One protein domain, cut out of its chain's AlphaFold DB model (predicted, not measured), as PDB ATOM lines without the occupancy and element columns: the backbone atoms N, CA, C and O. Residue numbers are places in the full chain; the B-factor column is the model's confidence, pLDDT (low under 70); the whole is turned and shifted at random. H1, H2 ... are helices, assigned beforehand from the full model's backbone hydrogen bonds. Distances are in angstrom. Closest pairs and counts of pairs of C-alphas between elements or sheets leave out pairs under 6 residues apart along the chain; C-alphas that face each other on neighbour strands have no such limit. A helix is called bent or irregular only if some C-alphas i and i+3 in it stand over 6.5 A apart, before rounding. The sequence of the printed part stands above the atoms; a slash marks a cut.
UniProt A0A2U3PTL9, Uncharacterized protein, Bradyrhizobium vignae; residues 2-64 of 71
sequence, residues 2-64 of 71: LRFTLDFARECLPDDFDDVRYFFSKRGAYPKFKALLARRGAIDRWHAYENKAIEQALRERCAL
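This is residues 2 to 64 of the 71 residues of an uncharacterized protein of Bradyrhizobium vignae (UniProt A0A2U3PTL9). A long helix, H4, runs out as an arm from a small head of three short helices, H1, H2 and H3, which fold back and forth as two successive hairpins. H4 starts beside the end of H3, making a V with it, and residues 54 to 64 stick out beyond the body. The printed part has 63 residues with four named helices, H1, H2, H3 and H4 in chain order, and no named strand; the class is all helix. The whole is only just compact, close to loose, with a radius of gyration of the C-alphas of 12.8 A, and is elongated, spanning 37 by 23 by 19 A.

Look first at the longest helix, H4, residues 43 to 61. With residues 43 to 46 alone it touches H3, residues 29 to 39, only at the corner by their link, and only just, with 3 pairs of C-alphas within 8 A. The closest C-alphas there are those of Leu 37 and Ile 43, 5.2 A apart, and the two helices run opposite ways at a steep tilt of 52 degrees. H3 touches H2, residues 14 to 24, closest at the C-alphas of Phe 23 and Ala 29, 4.6 A apart; the two form a helical hairpin, opposite ways at a shallow tilt of 29 degrees. H2 forms another hairpin with H1, residues 2 to 12: they touch, closest at the C-alphas of Ala 9 and Phe 17, 5.5 A apart, opposite ways at a shallow tilt of 18 degrees. H1 and H3 are near each other. H1 and H4 are close but not clearly touching, closest at the C-alphas of Phe 8 and Tyr 49, 7.6 A apart. H2 and H4 are apart. In H1, H3 and H4 every O i to N i+4 pair is within hydrogen-bond range; in H2 it is 5 of 7.

Find C-alpha 43 at (163.001, 170.893, 153.048); from there H4 runs 26.2 A to C-alpha 61 at (172.973, 153.928, 170.408). H3 measures 15.5 A from C-alpha 29 to C-alpha 39. H2 measures 15.5 A from C-alpha 14 to C-alpha 24 and is irregular, with C-alphas 15 and 18 standing 7.7 A apart. H1 begins at C-alpha 2, at (157.173, 165.883, 168.097), and measures 15.4 A to C-alpha 12.

The two C-alphas farthest apart are those of Arg 39 and Leu 64, at 39.0 A. Without residues 54 to 64, which stand free, the body spans 27 by 22 by 19 A. The printed part has no cut, and the three links between the helices are tight. Mean pLDDT of the printed part is 79.1; look for values under 70 at residue 2 and residues 53 to 64.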
ATOM      1  N   LEU A   2     157.797 164.563 167.885       69.62
ATOM      2  CA  LEU A   2     157.173 165.883 168.097       69.62
ATOM      3  C   LEU A   2     158.101 166.956 168.705       69.62
ATOM      4  O   LEU A   2     158.153 168.073 168.206       69.62
ATOM      5  N   ARG A   3     158.845 166.611 169.763       73.00
ATOM      6  CA  ARG A   3     159.789 167.532 170.424       73.00
ATOM      7  C   ARG A   3     160.872 168.035 169.458       73.00
ATOM      8  O   ARG A   3     161.082 169.231 169.353       73.00
ATOM      9  N   PHE A   4     161.431 167.119 168.671       75.19
ATOM     10  CA  PHE A   4     162.453 167.400 167.660       75.19
ATOM     11  C   PHE A   4     161.959 168.360 166.567       75.19
ATOM     12  O   PHE A   4     162.680 169.253 166.135       75.19
ATOM     13  N   THR A   5     160.701 168.213 166.143       77.44
ATOM     14  CA  THR A   5     160.099 169.109 165.148       77.44
ATOM     15  C   THR A   5     159.854 170.516 165.692       77.44
ATOM     16  O   THR A   5     160.009 171.490 164.958       77.44
ATOM     17  N   LEU A   6     159.486 170.642 166.971       82.19
ATOM     18  CA  LEU A   6     159.295 171.945 167.610       82.19
ATOM     19  C   LEU A   6     160.629 172.659 167.851       82.19
ATOM     20  O   LEU A   6     160.704 173.863 167.629       82.19
ATOM     21  N   ASP A   7     161.676 171.935 168.244       84.44
ATOM     22  CA  ASP A   7     163.009 172.519 168.425       84.44
ATOM     23  C   ASP A   7     163.568 173.040 167.086       84.44
ATOM     24  O   ASP A   7     163.947 174.208 166.998       84.44
ATOM     25  N   PHE A   8     163.450 172.263 166.001       84.06
ATOM     26  CA  PHE A   8     163.763 172.746 164.650       84.06
ATOM     27  C   PHE A   8     162.970 174.000 164.271       84.06
ATOM     28  O   PHE A   8     163.537 174.953 163.744       84.06
ATOM     29  N   ALA A   9     161.654 174.005 164.500       86.50
ATOM     30  CA  ALA A   9     160.817 175.139 164.129       86.50
ATOM     31  C   ALA A   9     161.204 176.400 164.909       86.50
ATOM     32  O   ALA A   9     161.237 177.478 164.332       86.50
ATOM     33  N   ARG A  10     161.570 176.270 166.188       85.25
ATOM     34  CA  ARG A  10     162.053 177.398 166.991       85.25
ATOM     35  C   ARG A  10     163.363 177.975 166.445       85.25
ATOM     36  O   ARG A  10     163.533 179.188 166.460       85.25
ATOM     37  N   GLU A  11     164.272 177.124 165.979       84.44
ATOM     38  CA  GLU A  11     165.596 177.540 165.495       84.44
ATOM     39  C   GLU A  11     165.585 178.031 164.039       84.44
ATOM     40  O   GLU A  11     166.261 179.000 163.703       84.44
ATOM     41  N   CYS A  12     164.834 177.362 163.162       82.75
ATOM     42  CA  CYS A  12     164.887 177.567 161.712       82.75
ATOM     43  C   CYS A  12     163.671 178.304 161.140       82.75
ATOM     44  O   CYS A  12     163.750 178.801 160.018       82.75
ATOM     45  N   LEU A  13     162.551 178.333 161.866       85.88
ATOM     46  CA  LEU A  13     161.284 178.934 161.439       85.88
ATOM     47  C   LEU A  13     160.628 179.731 162.585       85.88
ATOM     48  O   LEU A  13     159.463 179.479 162.904       85.88
ATOM     49  N   PRO A  14     161.342 180.673 163.234       85.81
ATOM     50  CA  PRO A  14     160.819 181.375 164.406       85.81
ATOM     51  C   PRO A  14     159.510 182.119 164.103       85.81
ATOM     52  O   PRO A  14     158.602 182.105 164.928       85.81
ATOM     53  N   ASP A  15     159.377 182.677 162.895       89.75
ATOM     54  CA  ASP A  15     158.176 183.396 162.451       89.75
ATOM     55  C   ASP A  15     156.965 182.480 162.207       89.75
ATOM     56  O   ASP A  15     155.826 182.926 162.305       89.75
ATOM     57  N   ASP A  16     157.190 181.195 161.911       87.69
ATOM     58  CA  ASP A  16     156.128 180.204 161.682       87.69
ATOM     59  C   ASP A  16     155.963 179.245 162.879       87.69
ATOM     60  O   ASP A  16     155.237 178.248 162.797       87.69
ATOM     61  N   PHE A  17     156.645 179.496 164.003       87.69
ATOM     62  CA  PHE A  17     156.687 178.566 165.132       87.69
ATOM     63  C   PHE A  17     155.298 178.301 165.724       87.69
ATOM     64  O   PHE A  17     154.966 177.152 166.033       87.69
ATOM     65  N   ASP A  18     154.464 179.335 165.845       86.81
ATOM     66  CA  ASP A  18     153.098 179.190 166.352       86.81
ATOM     67  C   ASP A  18     152.205 178.374 165.409       86.81
ATOM     68  O   ASP A  18     151.417 177.548 165.880       86.81
ATOM     69  N   ASP A  19     152.386 178.509 164.094       85.75
ATOM     70  CA  ASP A  19     151.681 177.700 163.097       85.75
ATOM     71  C   ASP A  19     152.110 176.234 163.167       85.75
ATOM     72  O   ASP A  19     151.267 175.332 163.176       85.75
ATOM     73  N   VAL A  20     153.416 175.971 163.306       85.25
ATOM     74  CA  VAL A  20     153.932 174.611 163.512       85.25
ATOM     75  C   VAL A  20     153.361 174.018 164.800       85.25
ATOM     76  O   VAL A  20     152.816 172.910 164.785       85.25
ATOM     77  N   ARG A  21     153.406 174.761 165.910       85.81
ATOM     78  CA  ARG A  21     152.839 174.337 167.198       85.81
ATOM     79  C   ARG A  21     151.347 174.030 167.078       85.81
ATOM     80  O   ARG A  21     150.882 173.014 167.601       85.81
ATOM     81  N   TYR A  22     150.604 174.857 166.346       87.00
ATOM     82  CA  TYR A  22     149.185 174.650 166.092       87.00
ATOM     83  C   TYR A  22     148.920 173.411 165.228       87.00
ATOM     84  O   TYR A  22     148.039 172.615 165.567       87.00
ATOM     85  N   PHE A  23     149.690 173.173 164.162       84.12
ATOM     86  CA  PHE A  23     149.529 171.981 163.321       84.12
ATOM     87  C   PHE A  23     149.667 170.699 164.126       84.12
ATOM     88  O   PHE A  23     148.839 169.800 163.981       84.12
ATOM     89  N   PHE A  24     150.660 170.646 165.011       82.12
ATOM     90  CA  PHE A  24     150.925 169.486 165.853       82.12
ATOM     91  C   PHE A  24     149.968 169.310 167.038       82.12
ATOM     92  O   PHE A  24     149.943 168.236 167.636       82.12
ATOM     93  N   SER A  25     149.111 170.294 167.320       83.38
ATOM     94  CA  SER A  25     147.981 170.132 168.248       83.38
ATOM     95  C   SER A  25     146.792 169.364 167.640       83.38
ATOM     96  O   SER A  25     145.857 168.996 168.352       83.38
ATOM     97  N   LYS A  26     146.799 169.111 166.320       83.31
ATOM     98  CA  LYS A  26     145.711 168.468 165.562       83.31
ATOM     99  C   LYS A  26     146.209 167.185 164.874       83.31
ATOM    100  O   LYS A  26     147.392 167.036 164.569       83.31
ATOM    101  N   ARG A  27     145.296 166.261 164.537       81.62
ATOM    102  CA  ARG A  27     145.623 165.146 163.621       81.62
ATOM    103  C   ARG A  27     145.997 165.697 162.238       81.62
ATOM    104  O   ARG A  27     145.395 166.659 161.767       81.62
ATOM    105  N   GLY A  28     146.965 165.060 161.578       81.75
ATOM    106  CA  GLY A  28     147.416 165.456 160.236       81.75
ATOM    107  C   GLY A  28     148.437 166.598 160.220       81.75
ATOM    108  O   GLY A  28     148.549 167.309 159.223       81.75
ATOM    109  N   ALA A  29     149.184 166.776 161.309       85.38
ATOM    110  CA  ALA A  29     150.218 167.799 161.432       85.38
ATOM    111  C   ALA A  29     151.356 167.648 160.413       85.38
ATOM    112  O   ALA A  29     151.809 168.623 159.825       85.38
ATOM    113  N   TYR A  30     151.801 166.412 160.183       81.25
ATOM    114  CA  TYR A  30     153.021 166.142 159.427       81.25
ATOM    115  C   TYR A  30     152.923 166.501 157.928       81.25
ATOM    116  O   TYR A  30     153.836 167.151 157.421       81.25
ATOM    117  N   PRO A  31     151.819 166.197 157.210       87.31
ATOM    118  CA  PRO A  31     151.620 166.710 155.852       87.31
ATOM    119  C   PRO A  31     151.590 168.245 155.777       87.31
ATOM    120  O   PRO A  31     152.179 168.818 154.863       87.31
ATOM    121  N   LYS A  32     150.954 168.920 156.749       86.50
ATOM    122  CA  LYS A  32     150.893 170.394 156.807       86.50
ATOM    123  C   LYS A  32     152.267 171.009 157.064       86.50
ATOM    124  O   LYS A  32     152.644 171.967 156.399       86.50
ATOM    125  N   PHE A  33     153.030 170.411 157.970       86.25
ATOM    126  CA  PHE A  33     154.408 170.795 158.242       86.25
ATOM    127  C   PHE A  33     155.297 170.641 157.000       86.25
ATOM    128  O   PHE A  33     155.988 171.582 156.629       86.25
ATOM    129  N   LYS A  34     155.211 169.516 156.272       86.00
ATOM    130  CA  LYS A  34     155.954 169.341 155.011       86.00
ATOM    131  C   LYS A  34     155.566 170.362 153.938       86.00
ATOM    132  O   LYS A  34     156.439 170.863 153.235       86.00
ATOM    133  N   ALA A  35     154.285 170.717 153.838       90.44
ATOM    134  CA  ALA A  35     153.841 171.775 152.935       90.44
ATOM    135  C   ALA A  35     154.413 173.154 153.324       90.44
ATOM    136  O   ALA A  35     154.810 173.919 152.445       90.44
ATOM    137  N   LEU A  36     154.505 173.465 154.621       89.12
ATOM    138  CA  LEU A  36     155.153 174.686 155.110       89.12
ATOM    139  C   LEU A  36     156.647 174.705 154.753       89.12
ATOM    140  O   LEU A  36     157.127 175.692 154.199       89.12
ATOM    141  N   LEU A  37     157.361 173.599 154.987       90.06
ATOM    142  CA  LEU A  37     158.774 173.467 154.618       90.06
ATOM    143  C   LEU A  37     159.000 173.683 153.121       90.06
ATOM    144  O   LEU A  37     159.943 174.375 152.745       90.06
ATOM    145  N   ALA A  38     158.123 173.137 152.274       90.69
ATOM    146  CA  ALA A  38     158.179 173.337 150.829       90.69
ATOM    147  C   ALA A  38     158.046 174.819 150.456       90.69
ATOM    148  O   ALA A  38     158.850 175.344 149.692       90.69
ATOM    149  N   ARG A  39     157.067 175.516 151.047       90.31
ATOM    150  CA  ARG A  39     156.825 176.948 150.799       90.31
ATOM    151  C   ARG A  39     157.974 177.835 151.270       90.31
ATOM    152  O   ARG A  39     158.233 178.861 150.655       90.31
ATOM    153  N   ARG A  40     158.652 177.449 152.353       86.50
ATOM    154  CA  ARG A  40     159.790 178.183 152.924       86.50
ATOM    155  C   ARG A  40     161.143 177.778 152.331       86.50
ATOM    156  O   ARG A  40     162.159 178.325 152.744       86.50
ATOM    157  N   GLY A  41     161.178 176.819 151.398       89.81
ATOM    158  CA  GLY A  41     162.433 176.278 150.865       89.81
ATOM    159  C   GLY A  41     163.308 175.622 151.943       89.81
ATOM    160  O   GLY A  41     164.529 175.621 151.844       89.81
ATOM    161  N   ALA A  42     162.692 175.104 153.009       88.00
ATOM    162  CA  ALA A  42     163.371 174.577 154.192       88.00
ATOM    163  C   ALA A  42     163.416 173.039 154.232       88.00
ATOM    164  O   ALA A  42     163.842 172.469 155.235       88.00
ATOM    165  N   ILE A  43     162.993 172.362 153.155       88.88
ATOM    166  CA  ILE A  43     163.001 170.893 153.048       88.88
ATOM    167  C   ILE A  43     164.415 170.336 153.252       88.88
ATOM    168  O   ILE A  43     164.607 169.457 154.089       88.88
ATOM    169  N   ASP A  44     165.415 170.887 152.564       86.00
ATOM    170  CA  ASP A  44     166.796 170.399 152.669       86.00
ATOM    171  C   ASP A  44     167.376 170.616 154.071       86.00
ATOM    172  O   ASP A  44     168.067 169.752 154.610       86.00
ATOM    173  N   ARG A  45     167.039 171.744 154.712       84.88
ATOM    174  CA  ARG A  45     167.426 172.024 156.105       84.88
ATOM    175  C   ARG A  45     166.783 171.043 157.074       84.88
ATOM    176  O   ARG A  45     167.455 170.580 157.990       84.88
ATOM    177  N   TRP A  46     165.512 170.708 156.861       86.69
ATOM    178  CA  TRP A  46     164.811 169.705 157.654       86.69
ATOM    179  C   TRP A  46     165.453 168.318 157.500       86.69
ATOM    180  O   TRP A  46     165.752 167.682 158.506       86.69
ATOM    181  N   HIS A  47     165.776 167.890 156.275       83.50
ATOM    182  CA  HIS A  47     166.487 166.626 156.042       83.50
ATOM    183  C   HIS A  47     167.884 166.602 156.671       83.50
ATOM    184  O   HIS A  47     168.273 165.601 157.268       83.50
ATOM    185  N   ALA A  48     168.638 167.700 156.587       84.06
ATOM    186  CA  ALA A  48     169.940 167.809 157.239       84.06
ATOM    187  C   ALA A  48     169.825 167.752 158.772       84.06
ATOM    188  O   ALA A  48     170.669 167.147 159.432       84.06
ATOM    189  N   TYR A  49     168.779 168.360 159.341       80.44
ATOM    190  CA  TYR A  49     168.501 168.325 160.775       80.44
ATOM    191  C   TYR A  49     168.095 166.920 161.240       80.44
ATOM    192  O   TYR A  49     168.649 166.422 162.218       80.44
ATOM    193  N   GLU A  50     167.209 166.238 160.504       78.94
ATOM    194  CA  GLU A  50     166.851 164.837 160.765       78.94
ATOM    195  C   GLU A  50     168.068 163.915 160.662       78.94
ATOM    196  O   GLU A  50     168.282 163.097 161.552       78.94
ATOM    197  N   ASN A  51     168.908 164.073 159.637       75.81
ATOM    198  CA  ASN A  51     170.107 163.252 159.484       75.81
ATOM    199  C   ASN A  51     171.104 163.465 160.624       75.81
ATOM    200  O   ASN A  51     171.627 162.486 161.140       75.81
ATOM    201  N   LYS A  52     171.328 164.707 161.077       73.81
ATOM    202  CA  LYS A  52     172.191 164.977 162.241       73.81
ATOM    203  C   LYS A  52     171.632 164.376 163.529       73.81
ATOM    204  O   LYS A  52     172.392 163.834 164.325       73.81
ATOM    205  N   ALA A  53     170.317 164.451 163.720       68.69
ATOM    206  CA  ALA A  53     169.629 163.866 164.864       68.69
ATOM    207  C   ALA A  53     169.723 162.340 164.883       68.69
ATOM    208  O   ALA A  53     169.982 161.738 165.921       68.69
ATOM    209  N   ILE A  54     169.524 161.721 163.718       63.44
ATOM    210  CA  ILE A  54     169.648 160.279 163.520       63.44
ATOM    211  C   ILE A  54     171.106 159.860 163.698       63.44
ATOM    212  O   ILE A  54     171.363 158.878 164.378       63.44
ATOM    213  N   GLU A  55     172.067 160.611 163.168       62.97
ATOM    214  CA  GLU A  55     173.494 160.331 163.330       62.97
ATOM    215  C   GLU A  55     173.938 160.432 164.798       62.97
ATOM    216  O   GLU A  55     174.666 159.563 165.275       62.97
ATOM    217  N   GLN A  56     173.466 161.434 165.548       62.38
ATOM    218  CA  GLN A  56     173.703 161.526 166.994       62.38
ATOM    219  C   GLN A  56     173.031 160.388 167.756       62.38
ATOM    220  O   GLN A  56     173.688 159.747 168.569       62.38
ATOM    221  N   ALA A  57     171.778 160.059 167.438       60.59
ATOM    222  CA  ALA A  57     171.088 158.929 168.048       60.59
ATOM    223  C   ALA A  57     171.750 157.582 167.708       60.59
ATOM    224  O   ALA A  57     171.719 156.671 168.527       60.59
ATOM    225  N   LEU A  58     172.368 157.443 166.528       57.66
ATOM    226  CA  LEU A  58     173.154 156.270 166.134       57.66
ATOM    227  C   LEU A  58     174.478 156.203 166.903       57.66
ATOM    228  O   LEU A  58     174.821 155.141 167.413       57.66
ATOM    229  N   ARG A  59     175.187 157.328 167.058       57.47
ATOM    230  CA  ARG A  59     176.413 157.406 167.871       57.47
ATOM    231  C   ARG A  59     176.136 157.139 169.354       57.47
ATOM    232  O   ARG A  59     176.911 156.437 169.992       57.47
ATOM    233  N   GLU A  60     175.017 157.630 169.882       53.59
ATOM    234  CA  GLU A  60     174.570 157.358 171.253       53.59
ATOM    235  C   GLU A  60     174.028 155.927 171.417       53.59
ATOM    236  O   GLU A  60     174.246 155.306 172.455       53.59
ATOM    237  N   ARG A  61     173.396 155.341 170.386       45.50
ATOM    238  CA  ARG A  61     172.973 153.928 170.408       45.50
ATOM    239  C   ARG A  61     174.121 152.937 170.293       45.50
ATOM    240  O   ARG A  61     174.007 151.862 170.877       45.50
ATOM    241  N   CYS A  62     175.222 153.287 169.627       51.88
ATOM    242  CA  CYS A  62     176.435 152.466 169.653       51.88
ATOM    243  C   CYS A  62     177.011 152.312 171.069       51.88
ATOM    244  O   CYS A  62     177.729 151.352 171.316       51.88
ATOM    245  N   ALA A  63     176.677 153.207 172.005       53.34
ATOM    246  CA  ALA A  63     177.080 153.074 173.401       53.34
ATOM    247  C   ALA A  63     176.121 152.213 174.247       53.34
ATOM    248  O   ALA A  63     176.488 151.870 175.369       53.34
ATOM    249  N   LEU A  64     174.918 151.868 173.757       49.62
ATOM    250  CA  LEU A  64     173.905 151.214 174.597       49.62
ATOM    251  C   LEU A  64     173.403 149.848 174.119       49.62
ATOM    252  O   LEU A  64     172.955 149.093 174.970       49.62
TER     253      LEU A  64